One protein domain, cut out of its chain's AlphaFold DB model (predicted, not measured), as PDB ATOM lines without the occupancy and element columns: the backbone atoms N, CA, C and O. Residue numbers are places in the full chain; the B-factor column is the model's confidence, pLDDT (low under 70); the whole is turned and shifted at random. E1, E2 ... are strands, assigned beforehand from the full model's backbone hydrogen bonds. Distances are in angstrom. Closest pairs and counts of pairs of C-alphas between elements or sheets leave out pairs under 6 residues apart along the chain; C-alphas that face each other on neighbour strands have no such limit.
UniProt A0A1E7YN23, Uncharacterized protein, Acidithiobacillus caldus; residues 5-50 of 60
ATOM      1  N   PHE A   5     145.743  98.749 236.881       89.56
ATOM      2  CA  PHE A   5     145.428  97.366 236.559       89.56
ATOM      3  C   PHE A   5     144.073  97.010 237.141       89.56
ATOM      4  O   PHE A   5     143.691  97.490 238.212       89.56
ATOM      5  N   VAL A   6     143.349  96.167 236.421       90.62
ATOM      6  CA  VAL A   6     142.098  95.598 236.896       90.62
ATOM      7  C   VAL A   6     142.123  94.092 236.748       90.62
ATOM      8  O   VAL A   6     142.716  93.561 235.814       90.62
ATOM      9  N   VAL A   7     141.474  93.393 237.665       90.56
ATOM     10  CA  VAL A   7     141.364  91.937 237.635       90.56
ATOM     11  C   VAL A   7     139.965  91.566 237.189       90.56
ATOM     12  O   VAL A   7     138.986  92.068 237.746       90.56
ATOM     13  N   CYS A   8     139.866  90.683 236.197       89.31
ATOM     14  CA  CYS A   8     138.583  90.104 235.815       89.31
ATOM     15  C   CYS A   8     138.108  89.188 236.949       89.31
ATOM     16  O   CYS A   8     138.766  88.193 237.254       89.31
ATOM     17  N   VAL A   9     136.994  89.516 237.601       88.44
ATOM     18  CA  VAL A   9     136.464  88.712 238.722       88.44
ATOM     19  C   VAL A   9     135.336  87.790 238.298       88.44
ATOM     20  O   VAL A   9     135.071  86.793 238.968       88.44
ATOM     21  N   SER A  10     134.652  88.107 237.204       85.62
ATOM     22  CA  SER A  10     133.520  87.337 236.698       85.62
ATOM     23  C   SER A  10     133.260  87.686 235.240       85.62
ATOM     24  O   SER A  10     133.407  88.836 234.839       85.62
ATOM     25  N   THR A  11     132.830  86.698 234.463       84.19
ATOM     26  CA  THR A  11     132.426  86.873 233.062       84.19
ATOM     27  C   THR A  11     130.910  87.000 232.899       84.19
ATOM     28  O   THR A  11     130.428  87.310 231.819       84.19
ATOM     29  N   GLU A  12     130.134  86.824 233.972       83.56
ATOM     30  CA  GLU A  12     128.668  86.937 233.937       83.56
ATOM     31  C   GLU A  12     128.188  88.377 233.693       83.56
ATOM     32  O   GLU A  12     127.158  88.595 233.058       83.56
ATOM     33  N   CYS A  13     128.963  89.373 234.129       77.94
ATOM     34  CA  CYS A  13     128.665  90.794 233.928       77.94
ATOM     35  C   CYS A  13     128.900  91.273 232.479       77.94
ATOM     36  O   CYS A  13     128.607  92.425 232.160       77.94
ATOM     37  N   LEU A  14     129.416  90.407 231.597       77.69
ATOM     38  CA  LEU A  14     129.710  90.734 230.201       77.69
ATOM     39  C   LEU A  14     128.459  90.746 229.321       77.69
ATOM     40  O   LEU A  14     128.497  91.313 228.235       77.69
ATOM     41  N   GLY A  15     127.341  90.169 229.771       78.69
ATOM     42  CA  GLY A  15     126.083  90.177 229.024       78.69
ATOM     43  C   GLY A  15     126.227  89.569 227.624       78.69
ATOM     44  O   GLY A  15     126.374  88.359 227.484       78.69
ATOM     45  N   GLU A  16     126.160  90.414 226.593       78.50
ATOM     46  CA  GLU A  16     126.249  90.025 225.173       78.50
ATOM     47  C   GLU A  16     127.695  89.885 224.660       78.50
ATOM     48  O   GLU A  16     127.914  89.437 223.534       78.50
ATOM     49  N   PHE A  17     128.689  90.282 225.456       79.44
ATOM     50  CA  PHE A  17     130.091  90.222 225.060       79.44
ATOM     51  C   PHE A  17     130.673  88.813 225.246       79.44
ATOM     52  O   PHE A  17     130.447  88.154 226.263       79.44
ATOM     53  N   SER A  18     131.491  88.367 224.285       78.12
ATOM     54  CA  SER A  18     132.248  87.119 224.421       78.12
ATOM     55  C   SER A  18     133.270  87.218 225.547       78.12
ATOM     56  O   SER A  18     134.035  88.179 225.636       78.12
ATOM     57  N   SER A  19     133.294  86.176 226.374       80.31
ATOM     58  CA  SER A  19     134.249  85.994 227.466       80.31
ATOM     59  C   SER A  19     135.415  85.070 227.115       80.31
ATOM     60  O   SER A  19     136.224  84.786 227.986       80.31
ATOM     61  N   ASP A  20     135.505  84.607 225.866       81.50
ATOM     62  CA  ASP A  20     136.515  83.634 225.421       81.50
ATOM     63  C   ASP A  20     137.947  84.161 225.617       81.50
ATOM     64  O   ASP A  20     138.830  83.442 226.078       81.50
ATOM     65  N   ASP A  21     138.142  85.460 225.380       82.56
ATOM     66  CA  ASP A  21     139.416  86.155 225.571       82.56
ATOM     67  C   ASP A  21     139.673  86.597 227.029       82.56
ATOM     68  O   ASP A  21     140.778  87.020 227.390       82.56
ATOM     69  N   LEU A  22     138.659  86.516 227.901       84.50
ATOM     70  CA  LEU A  22     138.749  86.949 229.294       84.50
ATOM     71  C   LEU A  22     138.988  85.773 230.236       84.50
ATOM     72  O   LEU A  22     138.226  84.814 230.311       84.50
ATOM     73  N   THR A  23     140.038  85.886 231.043       87.62
ATOM     74  CA  THR A  23     140.388  84.895 232.058       87.62
ATOM     75  C   THR A  23     140.088  85.448 233.448       87.62
ATOM     76  O   THR A  23     140.710  86.413 233.897       87.62
ATOM     77  N   VAL A  24     139.156  84.814 234.162       89.12
ATOM     78  CA  VAL A  24     138.853  85.155 235.561       89.12
ATOM     79  C   VAL A  24     140.099  84.965 236.433       89.12
ATOM     80  O   VAL A  24     140.780  83.944 236.357       89.12
ATOM     81  N   GLY A  25     140.400  85.960 237.265       88.25
ATOM     82  CA  GLY A  25     141.591  86.026 238.108       88.25
ATOM     83  C   GLY A  25     142.824  86.607 237.413       88.25
ATOM     84  O   GLY A  25     143.852  86.784 238.066       88.25
ATOM     85  N   ARG A  26     142.740  86.937 236.118       89.12
ATOM     86  CA  ARG A  26     143.831  87.578 235.377       89.12
ATOM     87  C   ARG A  26     143.753  89.099 235.487       89.12
ATOM     88  O   ARG A  26     142.663  89.676 235.493       89.12
ATOM     89  N   ALA A  27     144.921  89.730 235.596       89.88
ATOM     90  CA  ALA A  27     145.066  91.178 235.602       89.88
ATOM     91  C   ALA A  27     145.244  91.707 234.173       89.88
ATOM     92  O   ALA A  27     146.007  91.143 233.393       89.88
ATOM     93  N   TYR A  28     144.571  92.811 233.879       90.62
ATOM     94  CA  TYR A  28     144.604  93.530 232.615       90.62
ATOM     95  C   TYR A  28     144.997  94.980 232.880       90.62
ATOM     96  O   TYR A  28     144.575  95.575 233.879       90.62
ATOM     97  N   GLU A  29     145.796  95.567 231.997       91.69
ATOM     98  CA  GLU A  29     146.175  96.973 232.112       91.69
ATOM     99  C   GLU A  29     145.091  97.865 231.503       91.69
ATOM    100  O   GLU A  29     144.633  97.645 230.385       91.69
ATOM    101  N   VAL A  30     144.677  98.894 232.242       91.12
ATOM    102  CA  VAL A  30     143.689  99.878 231.801       91.12
ATOM    103  C   VAL A  30     144.393 100.991 231.039       91.12
ATOM    104  O   VAL A  30     145.054 101.851 231.625       91.12
ATOM    105  N   LEU A  31     144.180 101.014 229.726       89.12
ATOM    106  CA  LEU A  31     144.697 102.045 228.829       89.12
ATOM    107  C   LEU A  31     143.883 103.336 228.906       89.12
ATOM    108  O   LEU A  31     144.431 104.436 228.843       89.12
ATOM    109  N   ALA A  32     142.563 103.200 229.034       86.62
ATOM    110  CA  ALA A  32     141.639 104.318 229.158       86.62
ATOM    111  C   ALA A  32     140.543 103.979 230.169       86.62
ATOM    112  O   ALA A  32     140.045 102.852 230.213       86.62
ATOM    113  N   GLY A  33     140.205 104.973 230.995       80.88
ATOM    114  CA  GLY A  33     139.135 104.869 231.982       80.88
ATOM    115  C   GLY A  33     137.754 104.709 231.339       80.88
ATOM    116  O   GLY A  33     137.648 104.757 230.115       80.88
ATOM    117  N   PRO A  34     136.710 104.512 232.160       84.69
ATOM    118  CA  PRO A  34     135.372 104.263 231.648       84.69
ATOM    119  C   PRO A  34     134.880 105.451 230.817       84.69
ATOM    120  O   PRO A  34     134.875 106.588 231.295       84.69
ATOM    121  N   ASP A  35     134.487 105.171 229.575       85.00
ATOM    122  CA  ASP A  35     133.811 106.120 228.688       85.00
ATOM    123  C   ASP A  35     132.339 106.329 229.127       85.00
ATOM    124  O   ASP A  35     131.860 105.734 230.096       85.00
ATOM    125  N   GLU A  36     131.574 107.136 228.382       84.44
ATOM    126  CA  GLU A  36     130.154 107.469 228.640       84.44
ATOM    127  C   GLU A  36     129.222 106.241 228.736       84.44
ATOM    128  O   GLU A  36     128.125 106.321 229.283       84.44
ATOM    129  N   HIS A  37     129.682 105.094 228.230       82.44
ATOM    130  CA  HIS A  37     128.991 103.806 228.242       82.44
ATOM    131  C   HIS A  37     129.498 102.841 229.332       82.44
ATOM    132  O   HIS A  37     129.177 101.656 229.292       82.44
ATOM    133  N   ASN A  38     130.293 103.318 230.298       86.38
ATOM    134  CA  ASN A  38     130.896 102.509 231.368       86.38
ATOM    135  C   ASN A  38     131.846 101.399 230.863       86.38
ATOM    136  O   ASN A  38     132.075 100.394 231.539       86.38
ATOM    137  N   THR A  39     132.406 101.575 229.664       87.88
ATOM    138  CA  THR A  39     133.354 100.647 229.034       87.88
ATOM    139  C   THR A  39     134.787 101.109 229.234       87.88
ATOM    140  O   THR A  39     135.084 102.280 229.012       87.88
ATOM    141  N   ILE A  40     135.676 100.190 229.604       90.44
ATOM    142  CA  ILE A  40     137.108 100.435 229.796       90.44
ATOM    143  C   ILE A  40     137.923  99.757 228.700       90.44
ATOM    144  O   ILE A  40     137.579  98.668 228.233       90.44
ATOM    145  N   ARG A  41     139.023 100.406 228.303       91.19
ATOM    146  CA  ARG A  41     139.982  99.836 227.348       91.19
ATOM    147  C   ARG A  41     141.077  99.118 228.103       91.19
ATOM    148  O   ARG A  41     141.775  99.736 228.909       91.19
ATOM    149  N   LEU A  42     141.218  97.841 227.810       90.69
ATOM    150  CA  LEU A  42     142.112  96.922 228.486       90.69
ATOM    151  C   LEU A  42     143.157  96.387 227.513       90.69
ATOM    152  O   LEU A  42     142.897  96.299 226.314       90.69
ATOM    153  N   ILE A  43     144.318  96.014 228.034       91.38
ATOM    154  CA  ILE A  43     145.335  95.258 227.307       91.38
ATOM    155  C   ILE A  43     145.810  94.084 228.164       91.38
ATOM    156  O   ILE A  43     146.025  94.231 229.371       91.38
ATOM    157  N   ASP A  44     145.898  92.903 227.552       88.62
ATOM    158  CA  ASP A  44     146.494  91.717 228.180       88.62
ATOM    159  C   ASP A  44     148.030  91.745 228.060       88.62
ATOM    160  O   ASP A  44     148.590  92.509 227.275       88.62
ATOM    161  N   ASP A  45     148.713  90.859 228.786       85.25
ATOM    162  CA  ASP A  45     150.153  90.576 228.639       85.25
ATOM    163  C   ASP A  45     150.573  90.290 227.182       85.25
ATOM    164  O   ASP A  45     151.673  90.641 226.761       85.25
ATOM    165  N   SER A  46     149.661  89.735 226.379       85.94
ATOM    166  CA  SER A  46     149.885  89.463 224.951       85.94
ATOM    167  C   SER A  46     149.938  90.730 224.081       85.94
ATOM    168  O   SER A  46     150.349  90.670 222.922       85.94
ATOM    169  N   GLY A  47     149.525  91.885 224.615       85.94
ATOM    170  CA  GLY A  47     149.443  93.152 223.886       85.94
ATOM    171  C   GLY A  47     148.158  93.330 223.065       85.94
ATOM    172  O   GLY A  47     148.069  94.257 222.259       85.94
ATOM    173  N   GLU A  48     147.170  92.453 223.251       87.19
ATOM    174  CA  GLU A  48     145.865  92.552 222.594       87.19
ATOM    175  C   GLU A  48     144.939  93.529 223.313       87.19
ATOM    176  O   GLU A  48     144.882  93.566 224.540       87.19
ATOM    177  N   TYR A  49     144.211  94.321 222.525       88.38
ATOM    178  CA  TYR A  49     143.326  95.368 223.017       88.38
ATOM    179  C   TYR A  49     141.906  94.845 223.168       88.38
ATOM    180  O   TYR A  49     141.320  94.325 222.220       88.38
ATOM    181  N   TYR A  50     141.321  95.107 224.328       87.81
ATOM    182  CA  TYR A  50     139.974  94.692 224.673       87.81
ATOM    183  C   TYR A  50     139.128  95.882 225.121       87.81
ATOM    184  O   TYR A  50     139.634  96.861 225.676       87.81
TER     185      TYR A  50
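This is residues 5 to 50 of the 60 residues of an uncharacterized protein of Acidithiobacillus caldus (UniProt A0A1E7YN23). What is the picture? There is little regular structure: a small, strongly twisted sheet, E1 - E2 - E3, with a wide loop, residues 9 to 26, between E1 and E2, and a tail folding back so that residues 49 to 50 pair antiparallel with 42 to 43 of E3. What is the make-up? The 46 printed residues include 15 in three strands, with no named helix: all strand, a meander, each strand the antiparallel neighbour of the one before. It is compact, radius of gyration of the C-alphas 10.2 A, spanning 24 by 22 by 15 A.

Where is E2? Residues 27 to 32, 15.0 A long. Where are its neighbours? E1, residues 5 to 8, measures 10.0 A from C-alpha 5 at (145.428, 97.366, 236.559); E3, residues 39 to 43, measures 13.3 A to C-alpha 43 at (145.335, 95.258, 227.307).

How does E2 meet E1? They form an antiparallel hairpin at 123 degrees, N 6 and O 28 2.9 A apart. And E3? E2 and E3 form another at 119 degrees, N 31 and O 41 2.8 A apart; E1 and E3 are apart.

How large is it? The farthest C-alphas, Glu 36 and Ser 46, are 27.0 A apart. Are there cuts or doubts? The printed part has no cut, the E1 to E2 link is long, and no printed residue is under 70 in pLDDT.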